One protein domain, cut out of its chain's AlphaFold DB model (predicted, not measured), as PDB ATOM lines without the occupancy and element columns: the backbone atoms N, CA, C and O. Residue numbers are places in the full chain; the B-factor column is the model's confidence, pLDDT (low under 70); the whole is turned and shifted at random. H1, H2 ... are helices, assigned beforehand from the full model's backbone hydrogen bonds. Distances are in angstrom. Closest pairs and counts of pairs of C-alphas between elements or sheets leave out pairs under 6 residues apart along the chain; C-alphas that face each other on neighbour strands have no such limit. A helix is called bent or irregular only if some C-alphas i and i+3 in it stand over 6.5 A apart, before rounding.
ATOM      1  N   GLN A  46      -5.838  43.584  -6.032       78.06
ATOM      2  CA  GLN A  46      -6.362  44.294  -7.204       78.06
ATOM      3  C   GLN A  46      -7.896  44.362  -7.183       78.06
ATOM      4  O   GLN A  46      -8.454  45.424  -7.452       78.06
ATOM      5  N   LEU A  47      -8.575  43.276  -6.787       80.44
ATOM      6  CA  LEU A  47     -10.034  43.266  -6.612       80.44
ATOM      7  C   LEU A  47     -10.470  44.170  -5.451       80.44
ATOM      8  O   LEU A  47     -11.450  44.892  -5.578       80.44
ATOM      9  N   THR A  48      -9.696  44.214  -4.363       84.62
ATOM     10  CA  THR A  48      -9.917  45.147  -3.244       84.62
ATOM     11  C   THR A  48      -9.751  46.602  -3.688       84.62
ATOM     12  O   THR A  48     -10.537  47.471  -3.312       84.62
ATOM     13  N   ALA A  49      -8.727  46.896  -4.495       86.56
ATOM     14  CA  ALA A  49      -8.510  48.236  -5.033       86.56
ATOM     15  C   ALA A  49      -9.633  48.650  -5.995       86.56
ATOM     16  O   ALA A  49     -10.095  49.790  -5.932       86.56
ATOM     17  N   PHE A  50     -10.090  47.727  -6.842       89.06
ATOM     18  CA  PHE A  50     -11.228  47.933  -7.732       89.06
ATOM     19  C   PHE A  50     -12.529  48.165  -6.950       89.06
ATOM     20  O   PHE A  50     -13.205  49.163  -7.194       89.06
ATOM     21  N   ASP A  51     -12.832  47.332  -5.951       90.31
ATOM     22  CA  ASP A  51     -13.994  47.505  -5.069       90.31
ATOM     23  C   ASP A  51     -13.997  48.878  -4.386       90.31
ATOM     24  O   ASP A  51     -14.999  49.594  -4.393       90.31
ATOM     25  N   LYS A  52     -12.840  49.302  -3.867       91.12
ATOM     26  CA  LYS A  52     -12.697  50.636  -3.279       91.12
ATOM     27  C   LYS A  52     -13.026  51.738  -4.288       91.12
ATOM     28  O   LYS A  52     -13.733  52.680  -3.943       91.12
ATOM     29  N   GLN A  53     -12.533  51.633  -5.521       92.81
ATOM     30  CA  GLN A  53     -12.815  52.628  -6.558       92.81
ATOM     31  C   GLN A  53     -14.290  52.652  -6.958       92.81
ATOM     32  O   GLN A  53     -14.825  53.737  -7.167       92.81
ATOM     33  N   LEU A  54     -14.961  51.498  -7.002       93.00
ATOM     34  CA  LEU A  54     -16.408  51.422  -7.229       93.00
ATOM     35  C   LEU A  54     -17.192  52.195  -6.157       93.00
ATOM     36  O   LEU A  54     -18.167  52.875  -6.480       93.00
ATOM     37  N   GLY A  55     -16.752  52.134  -4.896       91.19
ATOM     38  CA  GLY A  55     -17.343  52.893  -3.786       91.19
ATOM     39  C   GLY A  55     -17.080  54.406  -3.836       91.19
ATOM     40  O   GLY A  55     -17.776  55.173  -3.176       91.19
ATOM     41  N   GLU A  56     -16.098  54.852  -4.626       93.38
ATOM     42  CA  GLU A  56     -15.733  56.267  -4.797       93.38
ATOM     43  C   GLU A  56     -16.432  56.930  -6.005       93.38
ATOM     44  O   GLU A  56     -16.268  58.136  -6.216       93.38
ATOM     45  N   ILE A  57     -17.206  56.172  -6.798       92.94
ATOM     46  CA  ILE A  57     -17.883  56.687  -7.996       92.94
ATOM     47  C   ILE A  57     -18.981  57.677  -7.606       92.94
ATOM     48  O   ILE A  57     -19.986  57.318  -6.997       92.94
ATOM     49  N   LYS A  58     -18.801  58.925  -8.037       89.62
ATOM     50  CA  LYS A  58     -19.748  60.037  -7.838       89.62
ATOM     51  C   LYS A  58     -19.957  60.895  -9.086       89.62
ATOM     52  O   LYS A  58     -20.900  61.675  -9.159       89.62
ATOM     53  N   ASP A  59     -19.045  60.793 -10.044       90.25
ATOM     54  CA  ASP A  59     -18.988  61.599 -11.255       90.25
ATOM     55  C   ASP A  59     -18.306  60.811 -12.382       90.25
ATOM     56  O   ASP A  59     -17.781  59.715 -12.174       90.25
ATOM     57  N   GLN A  60     -18.316  61.363 -13.597       89.75
ATOM     58  CA  GLN A  60     -17.745  60.681 -14.758       89.75
ATOM     59  C   GLN A  60     -16.244  60.398 -14.579       89.75
ATOM     60  O   GLN A  60     -15.785  59.335 -14.970       89.75
ATOM     61  N   ALA A  61     -15.482  61.302 -13.957       93.12
ATOM     62  CA  ALA A  61     -14.036  61.137 -13.793       93.12
ATOM     63  C   ALA A  61     -13.684  59.985 -12.832       93.12
ATOM     64  O   ALA A  61     -12.786  59.187 -13.102       93.12
ATOM     65  N   SER A  62     -14.410  59.873 -11.717       94.88
ATOM     66  CA  SER A  62     -14.280  58.749 -10.780       94.88
ATOM     67  C   SER A  62     -14.748  57.428 -11.401       94.88
ATOM     68  O   SER A  62     -14.100  56.404 -11.189       94.88
ATOM     69  N   ALA A  63     -15.792  57.450 -12.236       91.69
ATOM     70  CA  ALA A  63     -16.217  56.277 -12.997       91.69
ATOM     71  C   ALA A  63     -15.193  55.855 -14.065       91.69
ATOM     72  O   ALA A  63     -14.902  54.669 -14.174       91.69
ATOM     73  N   GLU A  64     -14.587  56.791 -14.805       91.19
ATOM     74  CA  GLU A  64     -13.515  56.498 -15.772       91.19
ATOM     75  C   GLU A  64     -12.339  55.795 -15.091       91.19
ATOM     76  O   GLU A  64     -11.842  54.792 -15.596       91.19
ATOM     77  N   LYS A  65     -11.947  56.257 -13.896       92.06
ATOM     78  CA  LYS A  65     -10.896  55.610 -13.103       92.06
ATOM     79  C   LYS A  65     -11.250  54.159 -12.752       92.06
ATOM     80  O   LYS A  65     -10.401  53.283 -12.906       92.06
ATOM     81  N   ALA A  66     -12.488  53.906 -12.324       91.38
ATOM     82  CA  ALA A  66     -12.958  52.556 -12.017       91.38
ATOM     83  C   ALA A  66     -12.995  51.657 -13.267       91.38
ATOM     84  O   ALA A  66     -12.558  50.508 -13.206       91.38
ATOM     85  N   VAL A  67     -13.437  52.193 -14.413       89.56
ATOM     86  CA  VAL A  67     -13.407  51.499 -15.712       89.56
ATOM     87  C   VAL A  67     -11.975  51.139 -16.105       89.56
ATOM     88  O   VAL A  67     -11.699  49.975 -16.388       89.56
ATOM     89  N   SER A  68     -11.038  52.088 -16.053       87.25
ATOM     90  CA  SER A  68      -9.625  51.824 -16.354       87.25
ATOM     91  C   SER A  68      -9.001  50.812 -15.390       87.25
ATOM     92  O   SER A  68      -8.196  49.985 -15.815       87.25
ATOM     93  N   SER A  69      -9.381  50.817 -14.107       87.94
ATOM     94  CA  SER A  69      -8.895  49.822 -13.143       87.94
ATOM     95  C   SER A  69      -9.423  48.421 -13.433       87.94
ATOM     96  O   SER A  69      -8.661  47.463 -13.318       87.94
ATOM     97  N   PHE A  70     -10.690  48.288 -13.833       87.81
ATOM     98  CA  PHE A  70     -11.233  47.012 -14.294       87.81
ATOM     99  C   PHE A  70     -10.507  46.525 -15.553       87.81
ATOM    100  O   PHE A  70     -10.050  45.386 -15.601       87.81
ATOM    101  N   ILE A  71     -10.330  47.403 -16.545       82.81
ATOM    102  CA  ILE A  71      -9.613  47.076 -17.784       82.81
ATOM    103  C   ILE A  71      -8.187  46.623 -17.472       82.81
ATOM    104  O   ILE A  71      -7.763  45.598 -17.986       82.81
ATOM    105  N   THR A  72      -7.471  47.330 -16.594       81.88
ATOM    106  CA  THR A  72      -6.102  46.974 -16.183       81.88
ATOM    107  C   THR A  72      -6.055  45.617 -15.482       81.88
ATOM    108  O   THR A  72      -5.152  44.823 -15.740       81.88
ATOM    109  N   TYR A  73      -7.028  45.336 -14.608       82.75
ATOM    110  CA  TYR A  73      -7.149  44.035 -13.949       82.75
ATOM    111  C   TYR A  73      -7.266  42.912 -14.986       82.75
ATOM    112  O   TYR A  73      -6.457  41.984 -14.978       82.75
ATOM    113  N   VAL A  74      -8.207  43.048 -15.923       79.88
ATOM    114  CA  VAL A  74      -8.425  42.076 -16.999       79.88
ATOM    115  C   VAL A  74      -7.186  41.955 -17.899       79.88
ATOM    116  O   VAL A  74      -6.747  40.844 -18.183       79.88
ATOM    117  N   ASP A  75      -6.571  43.077 -18.289       77.94
ATOM    118  CA  ASP A  75      -5.377  43.119 -19.149       77.94
ATOM    119  C   ASP A  75      -4.220  42.306 -18.561       77.94
ATOM    120  O   ASP A  75      -3.578  41.545 -19.276       77.94
ATOM    121  N   SER A  76      -3.998  42.424 -17.246       77.31
ATOM    122  CA  SER A  76      -2.906  41.736 -16.541       77.31
ATOM    123  C   SER A  76      -3.077  40.217 -16.445       77.31
ATOM    124  O   SER A  76      -2.115  39.487 -16.192       77.31
ATOM    125  N   ARG A  77      -4.308  39.722 -16.608       76.38
ATOM    126  CA  ARG A  77      -4.655  38.306 -16.430       76.38
ATOM    127  C   ARG A  77      -4.626  37.526 -17.736       76.38
ATOM    128  O   ARG A  77      -4.351  36.329 -17.690       76.38
ATOM    129  N   ILE A  78      -4.881  38.182 -18.866       73.56
ATOM    130  CA  ILE A  78      -4.955  37.534 -20.180       73.56
ATOM    131  C   ILE A  78      -3.583  37.007 -20.596       73.56
ATOM    132  O   ILE A  78      -2.606  37.749 -20.661       73.56
ATOM    133  N   ASP A  79      -3.522  35.718 -20.917       71.25
ATOM    134  CA  ASP A  79      -2.355  35.097 -21.531       71.25
ATOM    135  C   ASP A  79      -2.242  35.516 -23.004       71.25
ATOM    136  O   ASP A  79      -2.997  35.055 -23.858       71.25
ATOM    137  N   ARG A  80      -1.279  36.394 -23.301       67.00
ATOM    138  CA  ARG A  80      -0.976  36.874 -24.662       67.00
ATOM    139  C   ARG A  80       0.149  36.104 -25.343       67.00
ATOM    140  O   ARG A  80       0.595  36.503 -26.412       67.00
ATOM    141  N   THR A  81       0.653  35.029 -24.736       60.88
ATOM    142  CA  THR A  81       1.847  34.338 -25.247       60.88
ATOM    143  C   THR A  81       1.608  33.577 -26.554       60.88
ATOM    144  O   THR A  81       2.568  33.316 -27.278       60.88
ATOM    145  N   GLU A  82       0.351  33.257 -26.887       54.91
ATOM    146  CA  GLU A  82      -0.031  32.650 -28.174       54.91
ATOM    147  C   GLU A  82      -0.402  33.693 -29.256       54.91
ATOM    148  O   GLU A  82      -0.580  33.319 -30.415       54.91
ATOM    149  N   GLU A  83      -0.481  34.989 -28.922       52.72
ATOM    150  CA  GLU A  83      -0.800  36.068 -29.866       52.72
ATOM    151  C   GLU A  83       0.465  36.828 -30.295       52.72
ATOM    152  O   GLU A  83       1.399  37.026 -29.521       52.72
ATOM    153  N   GLU A  84       0.522  37.221 -31.569       45.06
ATOM    154  CA  GLU A  84       1.669  37.896 -32.182       45.06
ATOM    155  C   GLU A  84       2.201  39.097 -31.361       45.06
ATOM    156  O   GLU A  84       1.440  39.742 -30.634       45.06
ATOM    157  N   PRO A  85       3.491  39.480 -31.517       42.28
ATOM    158  CA  PRO A  85       4.172  40.535 -30.740       42.28
ATOM    159  C   PRO A  85       3.554  41.953 -30.798       42.28
ATOM    160  O   PRO A  85       4.122  42.895 -30.250       42.28
ATOM    161  N   THR A  86       2.404  42.125 -31.450       51.41
ATOM    162  CA  THR A  86       1.640  43.372 -31.584       51.41
ATOM    163  C   THR A  86       0.386  43.442 -30.707       51.41
ATOM    164  O   THR A  86      -0.427  44.344 -30.921       51.41
ATOM    165  N   ALA A  87       0.185  42.527 -29.752       57.22
ATOM    166  CA  ALA A  87      -0.984  42.549 -28.868       57.22
ATOM    167  C   ALA A  87      -1.091  43.893 -28.111       57.22
ATOM    168  O   ALA A  87      -0.317  44.193 -27.200       57.22
ATOM    169  N   GLN A  88      -2.034  44.738 -28.538       62.62
ATOM    170  CA  GLN A  88      -2.308  46.041 -27.932       62.62
ATOM    171  C   GLN A  88      -2.996  45.856 -26.576       62.62
ATOM    172  O   GLN A  88      -3.770  44.916 -26.394       62.62
ATOM    173  N   SER A  89      -2.762  46.778 -25.636       70.62
ATOM    174  CA  SER A  89      -3.526  46.789 -24.386       70.62
ATOM    175  C   SER A  89      -5.020  46.945 -24.672       70.62
ATOM    176  O   SER A  89      -5.415  47.652 -25.605       70.62
ATOM    177  N   LEU A  90      -5.866  46.343 -23.838       70.25
ATOM    178  CA  LEU A  90      -7.319  46.477 -23.924       70.25
ATOM    179  C   LEU A  90      -7.745  47.941 -23.884       70.25
ATOM    180  O   LEU A  90      -8.658  48.330 -24.598       70.25
ATOM    181  N   GLU A  91      -7.054  48.777 -23.113       70.38
ATOM    182  CA  GLU A  91      -7.328  50.214 -23.072       70.38
ATOM    183  C   GLU A  91      -7.142  50.884 -24.445       70.38
ATOM    184  O   GLU A  91      -7.963  51.706 -24.859       70.38
ATOM    185  N   THR A  92      -6.106  50.484 -25.191       71.50
ATOM    186  CA  THR A  92      -5.855  50.967 -26.558       71.50
ATOM    187  C   THR A  92      -6.934  50.476 -27.521       71.50
ATOM    188  O   THR A  92      -7.422  51.244 -28.348       71.50
ATOM    189  N   VAL A  93      -7.335  49.211 -27.383       68.50
ATOM    190  CA  VAL A  93      -8.314  48.553 -28.259       68.50
ATOM    191  C   VAL A  93      -9.736  49.083 -28.047       68.50
ATOM    192  O   VAL A  93     -10.478  49.276 -29.013       68.50
ATOM    193  N   LEU A  94     -10.128  49.321 -26.795       70.25
ATOM    194  CA  LEU A  94     -11.434  49.880 -26.439       70.25
ATOM    195  C   LEU A  94     -11.517  51.363 -26.799       70.25
ATOM    196  O   LEU A  94     -12.554  51.844 -27.256       70.25
ATOM    197  N   GLY A  95     -10.405  52.078 -26.635       73.50
ATOM    198  CA  GLY A  95     -10.301  53.492 -26.942       73.50
ATOM    199  C   GLY A  95     -10.991  54.393 -25.914       73.50
ATOM    200  O   GLY A  95     -11.975  54.051 -25.255       73.50
ATOM    201  N   GLN A  96     -10.487  55.623 -25.814       80.00
ATOM    202  CA  GLN A  96     -10.924  56.610 -24.818       80.00
ATOM    203  C   GLN A  96     -12.409  56.995 -24.929       80.00
ATOM    204  O   GLN A  96     -13.036  57.346 -23.933       80.00
ATOM    205  N   ASN A  97     -12.995  56.928 -26.126       80.75
ATOM    206  CA  ASN A  97     -14.408  57.254 -26.319       80.75
ATOM    207  C   ASN A  97     -15.333  56.220 -25.670       80.75
ATOM    208  O   ASN A  97     -16.313  56.607 -25.033       80.75
ATOM    209  N   LEU A  98     -15.003  54.931 -25.789       77.25
ATOM    210  CA  LEU A  98     -15.801  53.864 -25.199       77.25
ATOM    211  C   LEU A  98     -15.684  53.882 -23.673       77.25
ATOM    212  O   LEU A  98     -16.697  53.838 -22.988       77.25
ATOM    213  N   ILE A  99     -14.477  54.081 -23.134       82.50
ATOM    214  CA  ILE A  99     -14.254  54.229 -21.682       82.50
ATOM    215  C   ILE A  99     -15.126  55.350 -21.099       82.50
ATOM    216  O   ILE A  99     -15.820  55.151 -20.101       82.50
ATOM    217  N   LYS A 100     -15.163  56.512 -21.764       84.81
ATOM    218  CA  LYS A 100     -16.023  57.640 -21.369       84.81
ATOM    219  C   LYS A 100     -17.508  57.301 -21.440       84.81
ATOM    220  O   LYS A 100     -18.278  57.754 -20.595       84.81
ATOM    221  N   GLN A 101     -17.927  56.533 -22.444       81.31
ATOM    222  CA  GLN A 101     -19.313  56.087 -22.577       81.31
ATOM    223  C   GLN A 101     -19.712  55.163 -21.421       81.31
ATOM    224  O   GLN A 101     -20.729  55.426 -20.777       81.31
ATOM    225  N   ILE A 102     -18.884  54.165 -21.100       83.69
ATOM    226  CA  ILE A 102     -19.103  53.246 -19.972       83.69
ATOM    227  C   ILE A 102     -19.185  54.031 -18.666       83.69
ATOM    228  O   ILE A 102     -20.122  53.862 -17.893       83.69
ATOM    229  N   ALA A 103     -18.243  54.949 -18.442       87.44
ATOM    230  CA  ALA A 103     -18.211  55.768 -17.239       87.44
ATOM    231  C   ALA A 103     -19.478  56.622 -17.070       87.44
ATOM    232  O   ALA A 103     -20.026  56.718 -15.974       87.44
ATOM    233  N   ARG A 104     -19.991  57.214 -18.156       85.56
ATOM    234  CA  ARG A 104     -21.264  57.956 -18.132       85.56
ATOM    235  C   ARG A 104     -22.447  57.058 -17.787       85.56
ATOM    236  O   ARG A 104     -23.282  57.446 -16.975       85.56
ATOM    237  N   GLN A 105     -22.518  55.879 -18.400       83.31
ATOM    238  CA  GLN A 105     -23.572  54.903 -18.130       83.31
ATOM    239  C   GLN A 105     -23.507  54.394 -16.680       83.31
ATOM    240  O   GLN A 105     -24.549  54.234 -16.051       83.31
ATOM    241  N   GLU A 106     -22.305  54.197 -16.134       87.31
ATOM    242  CA  GLU A 106     -22.085  53.768 -14.749       87.31
ATOM    243  C   GLU A 106     -22.617  54.797 -13.749       87.31
ATOM    244  O   GLU A 106     -23.369  54.444 -12.842       87.31
ATOM    245  N   VAL A 107     -22.286  56.078 -13.942       87.12
ATOM    246  CA  VAL A 107     -22.785  57.168 -13.086       87.12
ATOM    247  C   VAL A 107     -24.306  57.254 -13.151       87.12
ATOM    248  O   VAL A 107     -24.963  57.301 -12.114       87.12
ATOM    249  N   ALA A 108     -24.878  57.226 -14.355       82.25
ATOM    250  CA  ALA A 108     -26.325  57.279 -14.531       82.25
ATOM    251  C   ALA A 108     -27.026  56.079 -13.868       82.25
ATOM    252  O   ALA A 108     -27.987  56.265 -13.123       82.25
ATOM    253  N   ALA A 109     -26.499  54.861 -14.043       83.69
ATOM    254  CA  ALA A 109     -27.036  53.660 -13.403       83.69
ATOM    255  C   ALA A 109     -27.001  53.755 -11.866       83.69
ATOM    256  O   ALA A 109     -27.984  53.404 -11.206       83.69
ATOM    257  N   ARG A 110     -25.904  54.269 -11.294       85.06
ATOM    258  CA  ARG A 110     -25.758  54.481  -9.842       85.06
ATOM    259  C   ARG A 110     -26.679  55.574  -9.304       85.06
ATOM    260  O   ARG A 110     -27.191  55.432  -8.202       85.06
ATOM    261  N   ASN A 111     -26.962  56.600 -10.101       81.38
ATOM    262  CA  ASN A 111     -27.907  57.662  -9.748       81.38
ATOM    263  C   ASN A 111     -29.380  57.265  -9.956       81.38
ATOM    264  O   ASN A 111     -30.277  58.056  -9.671       81.38
ATOM    265  N   GLY A 112     -29.656  56.049 -10.446       73.31
ATOM    266  CA  GLY A 112     -31.017  55.599 -10.754       73.31
ATOM    267  C   GLY A 112     -31.618  56.265 -11.996       73.31
ATOM    268  O   GLY A 112     -32.835  56.252 -12.176       73.31
ATOM    269  N   GLU A 113     -30.779  56.842 -12.852       71.19
ATOM    270  CA  GLU A 113     -31.174  57.466 -14.107       71.19
ATOM    271  C   GLU A 113     -31.141  56.430 -15.238       71.19
ATOM    272  O   GLU A 113     -30.160  55.703 -15.417       71.19
ATOM    273  N   ALA A 114     -32.206  56.377 -16.045       59.03
ATOM    274  CA  ALA A 114     -32.179  55.634 -17.299       59.03
ATOM    275  C   ALA A 114     -31.246  56.373 -18.265       59.03
ATOM    276  O   ALA A 114     -31.606  57.419 -18.817       59.03
ATOM    277  N   ALA A 115     -30.031  55.860 -18.448       54.62
ATOM    278  CA  ALA A 115     -29.039  56.533 -19.267       54.62
ATOM    279  C   ALA A 115     -29.442  56.411 -20.742       54.62
ATOM    280  O   ALA A 115     -29.252  55.376 -21.372       54.62
ATOM    281  N   LYS A 116     -29.990  57.481 -21.328       52.19
ATOM    282  CA  LYS A 116     -30.061  57.615 -22.789       52.19
ATOM    283  C   LYS A 116     -28.736  58.171 -23.300       52.19
ATOM    284  O   LYS A 116     -28.648  59.345 -23.652       52.19
ATOM    285  N   VAL A 117     -27.679  57.365 -23.272       51.94
ATOM    286  CA  VAL A 117     -26.375  57.798 -23.788       51.94
ATOM    287  C   VAL A 117     -26.343  57.496 -25.277       51.94
ATOM    288  O   VAL A 117     -26.358  56.333 -25.658       51.94
ATOM    289  N   MET A 118     -26.326  58.531 -26.121       47.06
ATOM    290  CA  MET A 118     -26.101  58.333 -27.554       47.06
ATOM    291  C   MET A 118     -24.754  57.632 -27.745       47.06
ATOM    292  O   MET A 118     -23.728  58.160 -27.307       47.06
ATOM    293  N   ALA A 119     -24.765  56.459 -28.382       49.28
ATOM    294  CA  ALA A 119     -23.544  55.794 -28.804       49.28
ATOM    295  C   ALA A 119     -22.750  56.729 -29.725       49.28
ATOM    296  O   ALA A 119     -23.322  57.485 -30.526       49.28
ATOM    297  N   VAL A 120     -21.422  56.685 -29.634       47.47
ATOM    298  CA  VAL A 120     -20.556  57.353 -30.611       47.47
ATOM    299  C   VAL A 120     -20.713  56.612 -31.943       47.47
ATOM    300  O   VAL A 120     -20.029  55.627 -32.181       47.47
ATOM    301  N   GLY A 121     -21.653  57.053 -32.785       48.12
ATOM    302  CA  GLY A 121     -21.960  56.403 -34.068       48.12
ATOM    303  C   GLY A 121     -23.446  56.248 -34.404       48.12
ATOM    304  O   GLY A 121     -23.756  55.841 -35.516       48.12
ATOM    305  N   GLY A 122     -24.368  56.608 -33.503       43.19
ATOM    306  CA  GLY A 122     -25.812  56.562 -33.787       43.19
ATOM    307  C   GLY A 122     -26.460  55.174 -33.689       43.19
ATOM    308  O   GLY A 122     -27.634  55.046 -34.025       43.19
ATOM    309  N   GLU A 123     -25.727  54.164 -33.216       44.22
ATOM    310  CA  GLU A 123     -26.276  52.847 -32.874       44.22
ATOM    311  C   GLU A 123     -27.030  52.841 -31.538       44.22
ATOM    312  O   GLU A 123     -26.977  53.799 -30.755       44.22
ATOM    313  N   GLU A 124     -27.808  51.771 -31.353       46.94
ATOM    314  CA  GLU A 124     -28.792  51.593 -30.291       46.94
ATOM    315  C   GLU A 124     -28.179  51.758 -28.891       46.94
ATOM    316  O   GLU A 124     -27.003  51.521 -28.642       46.94
ATOM    317  N   VAL A 125     -28.992  52.290 -27.986       53.97
ATOM    318  CA  VAL A 125     -28.575  52.740 -26.661       53.97
ATOM    319  C   VAL A 125     -28.736  51.598 -25.669       53.97
ATOM    320  O   VAL A 125     -29.856  51.114 -25.491       53.97
ATOM    321  N   ILE A 126     -27.678  51.258 -24.927       54.25
ATOM    322  CA  ILE A 126     -27.832  50.413 -23.739       54.25
ATOM    323  C   ILE A 126     -28.786  51.072 -22.759       54.25
ATOM    324  O   ILE A 126     -28.526  52.151 -22.218       54.25
ATOM    325  N   LYS A 127     -29.883  50.371 -22.480       58.84
ATOM    326  CA  LYS A 127     -30.745  50.688 -21.352       58.84
ATOM    327  C   LYS A 127     -30.006  50.295 -20.084       58.84
ATOM    328  O   LYS A 127     -29.890  49.117 -19.767       58.84
ATOM    329  N   THR A 128     -29.518  51.283 -19.346       65.69
ATOM    330  CA  THR A 128     -29.202  51.069 -17.939       65.69
ATOM    331  C   THR A 128     -30.484  51.187 -17.109       65.69
ATOM    332  O   THR A 128     -31.334  52.038 -17.401       65.69
ATOM    333  N   PRO A 129     -30.649  50.357 -16.068       72.12
ATOM    334  CA  PRO A 129     -29.737  49.296 -15.624       72.12
ATOM    335  C   PRO A 129     -29.844  48.011 -16.480       72.12
ATOM    336  O   PRO A 129     -30.895  47.742 -17.054       72.12
ATOM    337  N   ILE A 130     -28.761  47.227 -16.546       81.06
ATOM    338  CA  ILE A 130     -28.633  46.013 -17.377       81.06
ATOM    339  C   ILE A 130     -29.270  44.827 -16.645       81.06
ATOM    340  O   ILE A 130     -28.952  44.573 -15.482       81.06
ATOM    341  N   ASP A 131     -30.183  44.103 -17.287       85.75
ATOM    342  CA  ASP A 131     -30.816  42.928 -16.681       85.75
ATOM    343  C   ASP A 131     -29.966  41.651 -16.813       85.75
ATOM    344  O   ASP A 131     -28.986  41.586 -17.557       85.75
ATOM    345  N   ILE A 132     -30.329  40.624 -16.037       87.50
ATOM    346  CA  ILE A 132     -29.628  39.333 -16.031       87.50
ATOM    347  C   ILE A 132     -29.697  38.657 -17.405       87.50
ATOM    348  O   ILE A 132     -28.679  38.141 -17.853       87.50
ATOM    349  N   GLY A 133     -30.849  38.715 -18.082       86.56
ATOM    350  CA  GLY A 133     -31.039  38.101 -19.400       86.56
ATOM    351  C   GLY A 133     -30.089  38.674 -20.452       86.56
ATOM    352  O   GLY A 133     -29.488  37.922 -21.211       86.56
ATOM    353  N   THR A 134     -29.846  39.985 -20.423       84.62
ATOM    354  CA  THR A 134     -28.870  40.650 -21.297       84.62
ATOM    355  C   THR A 134     -27.460  40.102 -21.063       84.62
ATOM    356  O   THR A 134     -26.741  39.812 -22.018       84.62
ATOM    357  N   VAL A 135     -27.055  39.912 -19.802       85.00
ATOM    358  CA  VAL A 135     -25.746  39.317 -19.475       85.00
ATOM    359  C   VAL A 135     -25.680  37.859 -19.930       85.00
ATOM    360  O   VAL A 135     -24.681  37.460 -20.526       85.00
ATOM    361  N   THR A 136     -26.738  37.077 -19.704       86.94
ATOM    362  CA  THR A 136     -26.857  35.687 -20.174       86.94
ATOM    363  C   THR A 136     -26.680  35.595 -21.685       86.94
ATOM    364  O   THR A 136     -25.877  34.792 -22.165       86.94
ATOM    365  N   ASP A 137     -27.397  36.428 -22.437       84.50
ATOM    366  CA  ASP A 137     -27.345  36.450 -23.896       84.50
ATOM    367  C   ASP A 137     -25.943  36.800 -24.390       84.50
ATOM    368  O   ASP A 137     -25.411  36.089 -25.243       84.50
ATOM    369  N   LYS A 138     -25.294  37.817 -23.805       80.88
ATOM    370  CA  LYS A 138     -23.932  38.209 -24.199       80.88
ATOM    371  C   LYS A 138     -22.877  37.166 -23.845       80.88
ATOM    372  O   LYS A 138     -22.031  36.857 -24.683       80.88
ATOM    373  N   VAL A 139     -22.933  36.574 -22.651       79.69
ATOM    374  CA  VAL A 139     -22.018  35.480 -22.275       79.69
ATOM    375  C   VAL A 139     -22.186  34.294 -23.227       79.69
ATOM    376  O   VAL A 139     -21.191  33.729 -23.677       79.69
ATOM    377  N   ASN A 140     -23.421  33.946 -23.596       80.81
ATOM    378  CA  ASN A 140     -23.704  32.855 -24.531       80.81
ATOM    379  C   ASN A 140     -23.291  33.162 -25.976       80.81
ATOM    380  O   ASN A 140     -22.797  32.273 -26.667       80.81
ATOM    381  N   GLU A 141     -23.491  34.398 -26.437       78.62
ATOM    382  CA  GLU A 141     -23.056  34.865 -27.758       78.62
ATOM    383  C   GLU A 141     -21.542  34.666 -27.917       78.62
ATOM    384  O   GLU A 141     -21.073  34.074 -28.891       78.62
ATOM    385  N   LEU A 142     -20.781  35.065 -26.899       71.12
ATOM    386  CA  LEU A 142     -19.317  35.080 -26.925       71.12
ATOM    387  C   LEU A 142     -18.692  33.738 -26.519       71.12
ATOM    388  O   LEU A 142     -17.599  33.379 -26.970       71.12
ATOM    389  N   GLY A 143     -19.395  32.970 -25.691       64.69
ATOM    390  CA  GLY A 143     -19.043  31.609 -25.291       64.69
ATOM    391  C   GLY A 143     -19.402  30.542 -26.329       64.69
ATOM    392  O   GLY A 143     -18.973  29.399 -26.176       64.69
ATOM    393  N   SER A 144     -20.134  30.895 -27.394       57.34
ATOM    394  CA  SER A 144     -20.729  29.960 -28.363       57.34
ATOM    395  C   SER A 144     -19.753  28.940 -28.969       57.34
ATOM    396  O   SER A 144     -20.114  27.771 -29.107       57.34
ATOM    397  N   ASP A 145     -18.496  29.316 -29.226       55.31
ATOM    398  CA  ASP A 145     -17.478  28.397 -29.774       55.31
ATOM    399  C   ASP A 145     -17.088  27.251 -28.825       55.31
ATOM    400  O   ASP A 145     -16.537  26.241 -29.259       55.31
ATOM    401  N   SER A 146     -17.361  27.394 -27.524       55.66
ATOM    402  CA  SER A 146     -17.121  26.345 -26.525       55.66
ATOM    403  C   SER A 146     -18.256  25.315 -26.455       55.66
ATOM    404  O   SER A 146     -18.099  24.273 -25.821       55.66
ATOM    405  N   GLY A 147     -19.396  25.583 -27.106       53.94
ATOM    406  CA  GLY A 147     -20.588  24.731 -27.074       53.94
ATOM    407  C   GLY A 147     -21.342  24.737 -25.739       53.94
ATOM    408  O   GLY A 147     -22.372  24.071 -25.637       53.94
ATOM    409  N   VAL A 148     -20.871  25.490 -24.740       57.56
ATOM    410  CA  VAL A 148     -21.501  25.594 -23.422       57.56
ATOM    411  C   VAL A 148     -22.354  26.855 -23.341       57.56
ATOM    412  O   VAL A 148     -21.922  27.935 -23.743       57.56
ATOM    413  N   ARG A 149     -23.577  26.710 -22.822       73.00
ATOM    414  CA  ARG A 149     -24.511  27.816 -22.585       73.00
ATOM    415  C   ARG A 149     -24.800  27.943 -21.096       73.00
ATOM    416  O   ARG A 149     -25.029  26.940 -20.428       73.00
ATOM    417  N   VAL A 150     -24.841  29.172 -20.603       79.50
ATOM    418  CA  VAL A 150     -25.307  29.511 -19.257       79.50
ATOM    419  C   VAL A 150     -26.777  29.928 -19.292       79.50
ATOM    420  O   VAL A 150     -27.268  30.433 -20.304       79.50
ATOM    421  N   ASP A 151     -27.478  29.711 -18.183       86.56
ATOM    422  CA  ASP A 151     -28.836  30.208 -17.954       86.56
ATOM    423  C   ASP A 151     -28.843  31.398 -16.974       86.56
ATOM    424  O   ASP A 151     -27.867  31.653 -16.263       86.56
ATOM    425  N   ASP A 152     -29.970  32.112 -16.891       87.50
ATOM    426  CA  ASP A 152     -30.137  33.263 -15.988       87.50
ATOM    427  C   ASP A 152     -29.868  32.915 -14.518       87.50
ATOM    428  O   ASP A 152     -29.399  33.748 -13.743       87.50
ATOM    429  N   ASN A 153     -30.147  31.675 -14.109       86.44
ATOM    430  CA  ASN A 153     -29.906  31.214 -12.746       86.44
ATOM    431  C   ASN A 153     -28.404  31.092 -12.447       86.44
ATOM    432  O   ASN A 153     -27.955  31.424 -11.350       86.44
ATOM    433  N   THR A 154     -27.619  30.647 -13.422       85.69
ATOM    434  CA  THR A 154     -26.155  30.592 -13.355       85.69
ATOM    435  C   THR A 154     -25.577  31.995 -13.247       85.69
ATOM    436  O   THR A 154     -24.759  32.256 -12.362       85.69
ATOM    437  N   VAL A 155     -26.079  32.929 -14.059       86.56
ATOM    438  CA  VAL A 155     -25.670  34.338 -13.999       86.56
ATOM    439  C   VAL A 155     -26.050  34.977 -12.661       86.56
ATOM    440  O   VAL A 155     -25.231  35.667 -12.054       86.56
ATOM    441  N   LEU A 156     -27.247  34.706 -12.135       87.56
ATOM    442  CA  LEU A 156     -27.687  35.218 -10.834       87.56
ATOM    443  C   LEU A 156     -26.826  34.689  -9.674       87.56
ATOM    444  O   LEU A 156     -26.490  35.437  -8.748       87.56
ATOM    445  N   LYS A 157     -26.441  33.409  -9.714       84.19
ATOM    446  CA  LYS A 157     -25.516  32.828  -8.731       84.19
ATOM    447  C   LYS A 157     -24.131  33.461  -8.831       84.19
ATOM    448  O   LYS A 157     -23.576  33.834  -7.800       84.19
ATOM    449  N   ALA A 158     -23.606  33.635 -10.043       84.50
ATOM    450  CA  ALA A 158     -22.327  34.306 -10.261       84.50
ATOM    451  C   ALA A 158     -22.358  35.749  -9.753       84.50
ATOM    452  O   ALA A 158     -21.496  36.123  -8.964       84.50
ATOM    453  N   LYS A 159     -23.402  36.519 -10.082       87.19
ATOM    454  CA  LYS A 159     -23.649  37.850  -9.508       87.19
ATOM    455  C   LYS A 159     -23.574  37.824  -7.985       87.19
ATOM    456  O   LYS A 159     -22.863  38.631  -7.403       87.19
ATOM    457  N   THR A 160     -24.268  36.884  -7.347       85.38
ATOM    458  CA  THR A 160     -24.306  36.782  -5.880       85.38
ATOM    459  C   THR A 160     -22.918  36.557  -5.283       85.38
ATOM    460  O   THR A 160     -22.578  37.178  -4.277       85.38
ATOM    461  N   VAL A 161     -22.106  35.683  -5.886       83.38
ATOM    462  CA  VAL A 161     -20.754  35.404  -5.381       83.38
ATOM    463  C   VAL A 161     -19.798  36.560  -5.664       83.38
ATOM    464  O   VAL A 161     -19.051  36.963  -4.778       83.38
ATOM    465  N   VAL A 162     -19.866  37.154  -6.854       85.81
ATOM    466  CA  VAL A 162     -19.051  38.321  -7.209       85.81
ATOM    467  C   VAL A 162     -19.375  39.513  -6.299       85.81
ATOM    468  O   VAL A 162     -18.458  40.139  -5.777       85.81
ATOM    469  N   GLU A 163     -20.653  39.794  -6.029       86.75
ATOM    470  CA  GLU A 163     -21.083  40.865  -5.110       86.75
ATOM    471  C   GLU A 163     -20.652  40.618  -3.657       86.75
ATOM    472  O   GLU A 163     -20.470  41.570  -2.901       86.75
ATOM    473  N   ALA A 164     -20.475  39.359  -3.246       83.44
ATOM    474  CA  ALA A 164     -19.951  39.046  -1.918       83.44
ATOM    475  C   ALA A 164     -18.469  39.436  -1.775       83.44
ATOM    476  O   ALA A 164     -18.052  39.846  -0.690       83.44
ATOM    477  N   SER A 165     -17.697  39.344  -2.861       83.25
ATOM    478  CA  SER A 165     -16.271  39.696  -2.882       83.25
ATOM    479  C   SER A 165     -16.000  41.137  -3.324       83.25
ATOM    480  O   SER A 165     -14.948  41.682  -2.993       83.25
ATOM    481  N   ILE A 166     -16.944  41.771  -4.027       87.69
ATOM    482  CA  ILE A 166     -16.879  43.162  -4.503       87.69
ATOM    483  C   ILE A 166     -18.185  43.882  -4.099       87.69
ATOM    484  O   ILE A 166     -19.076  44.080  -4.933       87.69
ATOM    485  N   PRO A 167     -18.359  44.248  -2.815       87.94
ATOM    486  CA  PRO A 167     -19.623  44.786  -2.304       87.94
ATOM    487  C   PRO A 167     -20.100  46.078  -2.982       87.94
ATOM    488  O   PRO A 167     -21.305  46.331  -3.048       87.94
ATOM    489  N   ASN A 168     -19.185  46.899  -3.504       91.06
ATOM    490  CA  ASN A 168     -19.512  48.162  -4.173       91.06
ATOM    491  C   ASN A 168     -19.879  47.992  -5.657       91.06
ATOM    492  O   ASN A 168     -20.201  48.980  -6.334       91.06
ATOM    493  N   LEU A 169     -19.864  46.756  -6.173       88.12
ATOM    494  CA  LEU A 169     -20.276  46.444  -7.542       88.12
ATOM    495  C   LEU A 169     -21.757  46.758  -7.773       88.12
ATOM    496  O   LEU A 169     -22.130  47.283  -8.818       88.12
ATOM    497  N   ASN A 170     -22.586  46.491  -6.767       82.88
ATOM    498  CA  ASN A 170     -24.016  46.782  -6.766       82.88
ATOM    499  C   ASN A 170     -24.480  47.022  -5.319       82.88
ATOM    500  O   ASN A 170     -25.094  46.143  -4.704       82.88
ATOM    501  N   PRO A 171     -24.165  48.192  -4.736       71.88
ATOM    502  CA  PRO A 171     -24.332  48.436  -3.302       71.88
ATOM    503  C   PRO A 171     -25.796  48.343  -2.846       71.88
ATOM    504  O   PRO A 171     -26.076  47.993  -1.703       71.88
ATOM    505  N   GLU A 172     -26.743  48.599  -3.751       75.94
ATOM    506  CA  GLU A 172     -28.181  48.520  -3.478       75.94
ATOM    507  C   GLU A 172     -28.767  47.113  -3.688       75.94
ATOM    508  O   GLU A 172     -29.964  46.912  -3.486       75.94
ATOM    509  N   LYS A 173     -27.942  46.133  -4.092       72.81
ATOM    510  CA  LYS A 173     -28.340  44.743  -4.377       72.81
ATOM    511  C   LYS A 173     -29.554  44.645  -5.304       72.81
ATOM    512  O   LYS A 173     -30.402  43.763  -5.151       72.81
ATOM    513  N   LYS A 174     -29.640  45.555  -6.280       76.25
ATOM    514  CA  LYS A 174     -30.700  45.544  -7.294       76.25
ATOM    515  C   LYS A 174     -30.642  44.243  -8.099       76.25
ATOM    516  O   LYS A 174     -29.586  43.615  -8.225       76.25
ATOM    517  N   SER A 175     -31.791  43.830  -8.633       75.12
ATOM    518  CA  SER A 175     -31.876  42.682  -9.547       75.12
ATOM    519  C   SER A 175     -31.082  42.926 -10.830       75.12
ATOM    520  O   SER A 175     -30.484  41.999 -11.365       75.12
ATOM    521  N   SER A 176     -31.048  44.175 -11.285       81.81
ATOM    522  CA  SER A 176     -30.253  44.643 -12.411       81.81
ATOM    523  C   SER A 176     -28.855  45.107 -11.986       81.81
ATOM    524  O   SER A 176     -28.601  45.410 -10.817       81.81
ATOM    525  N   LEU A 177     -27.944  45.136 -12.955       87.06
ATOM    526  CA  LEU A 177     -26.536  45.482 -12.814       87.06
ATOM    527  C   LEU A 177     -26.240  46.847 -13.443       87.06
ATOM    528  O   LEU A 177     -26.881  47.278 -14.406       87.06
ATOM    529  N   THR A 178     -25.233  47.533 -12.906       87.62
ATOM    530  CA  THR A 178     -24.591  48.648 -13.611       87.62
ATOM    531  C   THR A 178     -23.710  48.101 -14.748       87.62
ATOM    532  O   THR A 178     -23.423  46.899 -14.759       87.62
ATOM    533  N   PRO A 179     -23.254  48.932 -15.702       86.19
ATOM    534  CA  PRO A 179     -22.279  48.519 -16.715       86.19
ATOM    535  C   PRO A 179     -21.056  47.792 -16.143       86.19
ATOM    536  O   PRO A 179     -20.750  46.681 -16.575       86.19
ATOM    537  N   LEU A 180     -20.402  48.346 -15.114       88.25
ATOM    538  CA  LEU A 180     -19.268  47.677 -14.462       88.25
ATOM    539  C   LEU A 180     -19.686  46.385 -13.754       88.25
ATOM    540  O   LEU A 180     -18.922  45.416 -13.748       88.25
ATOM    541  N   GLY A 181     -20.904  46.340 -13.208       89.50
ATOM    542  CA  GLY A 181     -21.506  45.127 -12.659       89.50
ATOM    543  C   GLY A 181     -21.617  44.006 -13.687       89.50
ATOM    544  O   GLY A 181     -21.120  42.903 -13.460       89.50
ATOM    545  N   ALA A 182     -22.218  44.304 -14.834       87.69
ATOM    546  CA  ALA A 182     -22.395  43.358 -15.929       87.69
ATOM    547  C   ALA A 182     -21.048  42.889 -16.499       87.69
ATOM    548  O   ALA A 182     -20.850  41.688 -16.691       87.69
ATOM    549  N   MET A 183     -20.100  43.812 -16.692       85.69
ATOM    550  CA  MET A 183     -18.755  43.489 -17.175       85.69
ATOM    551  C   MET A 183     -18.006  42.573 -16.199       85.69
ATOM    552  O   MET A 183     -17.434  41.570 -16.610       85.69
ATOM    553  N   THR A 184     -18.044  42.866 -14.900       87.56
ATOM    554  CA  THR A 184     -17.348  42.042 -13.899       87.56
ATOM    555  C   THR A 184     -17.944  40.637 -13.807       87.56
ATOM    556  O   THR A 184     -17.206  39.653 -13.819       87.56
ATOM    557  N   VAL A 185     -19.278  40.527 -13.761       86.62
ATOM    558  CA  VAL A 185     -19.968  39.230 -13.669       86.62
ATOM    559  C   VAL A 185     -19.748  38.393 -14.926       86.62
ATOM    560  O   VAL A 185     -19.408  37.216 -14.820       86.62
ATOM    561  N   GLY A 186     -19.912  38.982 -16.112       82.62
ATOM    562  CA  GLY A 186     -19.729  38.232 -17.351       82.62
ATOM    563  C   GLY A 186     -18.264  37.867 -17.607       82.62
ATOM    564  O   GLY A 186     -18.016  36.755 -18.055       82.62
ATOM    565  N   TYR A 187     -17.292  38.704 -17.219       80.38
ATOM    566  CA  TYR A 187     -15.876  38.318 -17.246       80.38
ATOM    567  C   TYR A 187     -15.616  37.106 -16.339       80.38
ATOM    568  O   TYR A 187     -15.054  36.113 -16.799       80.38
ATOM    569  N   ALA A 188     -16.072  37.133 -15.083       80.81
ATOM    570  CA  ALA A 188     -15.880  36.012 -14.159       80.81
ATOM    571  C   ALA A 188     -16.521  34.715 -14.685       80.81
ATOM    572  O   ALA A 188     -15.919  33.648 -14.596       80.81
ATOM    573  N   LEU A 189     -17.707  34.806 -15.296       79.56
ATOM    574  CA  LEU A 189     -18.353  33.670 -15.957       79.56
ATOM    575  C   LEU A 189     -17.540  33.161 -17.147       79.56
ATOM    576  O   LEU A 189     -17.283  31.969 -17.231       79.56
ATOM    577  N   MET A 190     -17.123  34.052 -18.051       75.81
ATOM    578  CA  MET A 190     -16.411  33.698 -19.284       75.81
ATOM    579  C   MET A 190     -15.035  33.081 -19.050       75.81
ATOM    580  O   MET A 190     -14.540  32.334 -19.892       75.81
ATOM    581  N   THR A 191     -14.395  33.446 -17.949       73.00
ATOM    582  CA  THR A 191     -12.987  33.125 -17.697       73.00
ATOM    583  C   THR A 191     -12.808  32.091 -16.592       73.00
ATOM    584  O   THR A 191     -11.774  31.429 -16.545       73.00
ATOM    585  N   GLY A 192     -13.788  31.965 -15.691       72.44
ATOM    586  CA  GLY A 192     -13.612  31.274 -14.417       72.44
ATOM    587  C   GLY A 192     -12.619  31.968 -13.478       72.44
ATOM    588  O   GLY A 192     -12.249  31.372 -12.471       72.44
ATOM    589  N   ASP A 193     -12.169  33.190 -13.797       74.81
ATOM    590  CA  ASP A 193     -11.211  33.933 -12.985       74.81
ATOM    591  C   ASP A 193     -11.835  34.274 -11.636       74.81
ATOM    592  O   ASP A 193     -12.803  35.032 -11.519       74.81
ATOM    593  N   ASP A 194     -11.242  33.692 -10.608       73.00
ATOM    594  CA  ASP A 194     -11.627  33.861  -9.226       73.00
ATOM    595  C   ASP A 194     -10.724  34.849  -8.475       73.00
ATOM    596  O   ASP A 194     -10.830  34.997  -7.259       73.00
ATOM    597  N   GLY A 195      -9.817  35.531  -9.175       73.56
ATOM    598  CA  GLY A 195      -8.838  36.429  -8.574       73.56
ATOM    599  C   GLY A 195      -7.600  35.729  -8.017       73.56
ATOM    600  O   GLY A 195      -6.704  36.422  -7.528       73.56
ATOM    601  N   THR A 196      -7.496  34.398  -8.094       73.50
ATOM    602  CA  THR A 196      -6.273  33.647  -7.740       73.50
ATOM    603  C   THR A 196      -5.373  33.358  -8.935       73.50
ATOM    604  O   THR A 196      -4.199  33.033  -8.743       73.50
ATOM    605  N   ALA A 197      -5.902  33.497 -10.156       69.62
ATOM    606  CA  ALA A 197      -5.155  33.301 -11.389       69.62
ATOM    607  C   ALA A 197      -3.872  34.147 -11.378       69.62
ATOM    608  O   ALA A 197      -3.895  35.319 -11.001       69.62
ATOM    609  N   SER A 198      -2.732  33.582 -11.780       73.25
ATOM    610  CA  SER A 198      -1.497  34.363 -11.912       73.25
ATOM    611  C   SER A 198      -1.616  35.367 -13.063       73.25
ATOM    612  O   SER A 198      -2.517  35.277 -13.897       73.25
ATOM    613  N   GLU A 199      -0.732  36.359 -13.122       75.62
ATOM    614  CA  GLU A 199      -0.647  37.216 -14.313       75.62
ATOM    615  C   GLU A 199      -0.409  36.366 -15.573       75.62
ATOM    616  O   GLU A 199       0.253  35.324 -15.499       75.62
ATOM    617  N   ASN A 200      -0.964  36.804 -16.707       70.06
ATOM    618  CA  ASN A 200      -0.859  36.136 -18.011       70.06
ATOM    619  C   ASN A 200      -1.232  34.638 -17.998       70.06
ATOM    620  O   ASN A 200      -0.544  33.824 -18.612       70.06
ATOM    621  N   SER A 201      -2.275  34.247 -17.261       65.62
ATOM    622  CA  SER A 201      -2.674  32.833 -17.119       65.62
ATOM    623  C   SER A 201      -4.085  32.517 -17.600       65.62
ATOM    624  O   SER A 201      -4.412  31.352 -17.841       65.62
ATOM    625  N   VAL A 202      -4.920  33.540 -17.777       67.81
ATOM    626  CA  VAL A 202      -6.277  33.383 -18.284       67.81
ATOM    627  C   VAL A 202      -6.204  33.257 -19.797       67.81
ATOM    628  O   VAL A 202      -5.951  34.227 -20.512       67.81
ATOM    629  N   LYS A 203      -6.445  32.043 -20.292       62.97
ATOM    630  CA  LYS A 203      -6.527  31.754 -21.726       62.97
ATOM    631  C   LYS A 203      -7.871  32.209 -22.276       62.97
ATOM    632  O   LYS A 203      -8.760  31.391 -22.514       62.97
ATOM    633  N   LEU A 204      -8.018  33.516 -22.467       60.19
ATOM    634  CA  LEU A 204      -9.080  34.068 -23.294       60.19
ATOM    635  C   LEU A 204      -8.512  34.472 -24.650       60.19
ATOM    636  O   LEU A 204      -7.534  35.213 -24.677       60.19
ATOM    637  N   PRO A 205      -9.141  34.060 -25.760       56.00
ATOM    638  CA  PRO A 205      -8.913  34.709 -27.044       56.00
ATOM    639  C   PRO A 205      -9.149  36.225 -26.891       56.00
ATOM    640  O   PRO A 205     -10.205  36.637 -26.390       56.00
ATOM    641  N   THR A 206      -8.170  37.070 -27.233       51.75
ATOM    642  CA  THR A 206      -8.234  38.522 -26.952       51.75
ATOM    643  C   THR A 206      -9.381  39.206 -27.705       51.75
ATOM    644  O   THR A 206      -9.965  40.186 -27.226       51.75
ATOM    645  N   ASP A 207      -9.775  38.655 -28.853       57.62
ATOM    646  CA  ASP A 207     -10.960  39.044 -29.619       57.62
ATOM    647  C   ASP A 207     -12.262  38.883 -28.816       57.62
ATOM    648  O   ASP A 207     -13.147  39.737 -28.921       57.62
ATOM    649  N   LYS A 208     -12.364  37.877 -27.940       59.66
ATOM    650  CA  LYS A 208     -13.536  37.663 -27.074       59.66
ATOM    651  C   LYS A 208     -13.621  38.634 -25.911       59.66
ATOM    652  O   LYS A 208     -14.728  39.008 -25.542       59.66
ATOM    653  N   VAL A 209     -12.498  39.099 -25.363       55.28
ATOM    654  CA  VAL A 209     -12.507  40.124 -24.298       55.28
ATOM    655  C   VAL A 209     -12.945  41.470 -24.860       55.28
ATOM    656  O   VAL A 209     -13.813  42.127 -24.291       55.28
ATOM    657  N   ASN A 210     -12.394  41.858 -26.011       58.12
ATOM    658  CA  ASN A 210     -12.812  43.069 -26.709       58.12
ATOM    659  C   ASN A 210     -14.293  42.998 -27.107       58.12
ATOM    660  O   ASN A 210     -15.042  43.948 -26.887       58.12
ATOM    661  N   SER A 211     -14.724  41.854 -27.642       62.41
ATOM    662  CA  SER A 211     -16.121  41.629 -28.021       62.41
ATOM    663  C   SER A 211     -17.043  41.599 -26.805       62.41
ATOM    664  O   SER A 211     -18.139  42.126 -26.896       62.41
ATOM    665  N   PHE A 212     -16.599  41.094 -25.651       61.19
ATOM    666  CA  PHE A 212     -17.364  41.131 -24.405       61.19
ATOM    667  C   PHE A 212     -17.528  42.542 -23.860       61.19
ATOM    668  O   PHE A 212     -18.648  42.979 -23.603       61.19
ATOM    669  N   VAL A 213     -16.434  43.295 -23.741       61.62
ATOM    670  CA  VAL A 213     -16.521  44.676 -23.262       61.62
ATOM    671  C   VAL A 213     -17.354  45.522 -24.224       61.62
ATOM    672  O   VAL A 213     -18.188  46.290 -23.763       61.62
ATOM    673  N   LYS A 214     -17.213  45.356 -25.546       63.03
ATOM    674  CA  LYS A 214     -18.080  46.031 -26.528       63.03
ATOM    675  C   LYS A 214     -19.537  45.583 -26.424       63.03
ATOM    676  O   LYS A 214     -20.413  46.432 -26.379       63.03
ATOM    677  N   ALA A 215     -19.803  44.286 -26.312       57.78
ATOM    678  CA  ALA A 215     -21.158  43.741 -26.270       57.78
ATOM    679  C   ALA A 215     -21.936  44.111 -24.999       57.78
ATOM    680  O   ALA A 215     -23.160  44.132 -25.022       57.78
ATOM    681  N   VAL A 216     -21.253  44.399 -23.890       52.81
ATOM    682  CA  VAL A 216     -21.896  44.897 -22.662       52.81
ATOM    683  C   VAL A 216     -22.065  46.426 -22.690       52.81
ATOM    684  O   VAL A 216     -22.670  46.984 -21.777       52.81
ATOM    685  N   THR A 217     -21.529  47.123 -23.705       51.66
ATOM    686  CA  THR A 217     -21.436  48.603 -23.751       51.66
ATOM    687  C   THR A 217     -22.059  49.261 -25.001       51.66
ATOM    688  O   THR A 217     -22.331  50.470 -24.972       51.66
TER     689      THR A 217
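AT A GLANCE: This is residues 46 to 217 of the 218 residues of an uncharacterized protein of candidate division WOR-1 bacterium RIFOXYC2_FULL_41_25 (UniProt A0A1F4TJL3). What is the main picture? H6 lies in the core, with H4 and H7 beside it in a three-helix bundle and H5 crossing it nearly at right angles; kinked H3 packs on H6, H7 and H2, and H1 folds against H2 as a hairpin. What is it built of? The printed part has 172 residues with seven named helices, H1 to H7 along the chain, and no named strand: all helix. It is compact, with a radius of gyration of the C-alphas of 15.0 A and spans of 42 by 34 by 33 A.

IN THESE COORDINATES: Where do the helices lie? H1, residues 46 to 55, begins at C-alpha 46 at (-6.362, 44.294, -7.204); H2 is residues 60 to 77, 26.0 A long from first to last C-alpha, and H3 residues 90 to 110, 24.5 A. H4 is residues 132 to 146, H5 152 to 165, H6 179 to 191, and H7 206 to 215, ending at C-alpha 215 at (-21.158, 43.741, -26.270). Which are irregular? H3, with C-alphas 93 and 96 9.1 A apart and a kink of 75 degrees near residue 97, and H4, with C-alphas 142 and 145 7.5 A apart.

HOW THE PARTS SIT: What does H2 touch? It forms a helical hairpin with H1, closest C-alphas Gln 53 and Ala 66, 5.5 A, and touches H3 at Ala 63 and Ala 103, 4.7 A. What touches the hub, H6? H3 does with residues 102 to 109 alone, H4 at a shallow tilt of 32 degrees, and H5 about perpendicular at 75 degrees; their closest C-alphas are Glu 106 and Pro 179, 5.6 A, Val 139 and Gly 186, 6.1 A, and Lys 159 and Val 185, 5.7 A. H7 forms a hairpin with H6, closest C-alphas Met 183 and Val 213, 6.6 A. Are the backbones complete? Every O i to N i+4 pair is within hydrogen-bond range in H1, H5, H6 and H7, but 13 of 14 in H2, 14 of 17 in H3 and 9 of 11 in H4.

THE WHOLE: How far does it reach? The C-alphas farthest apart, Pro 85 and Gly 112, are 43.2 A apart; the printed part has no cut. Which links are long? H2 to H3, H3 to H4, H5 to H6 and H6 to H7. Where is confidence low? The model's pLDDT is under 70 in 49 residues, among them 80 to 88, 114 to 128 and 201 to 217.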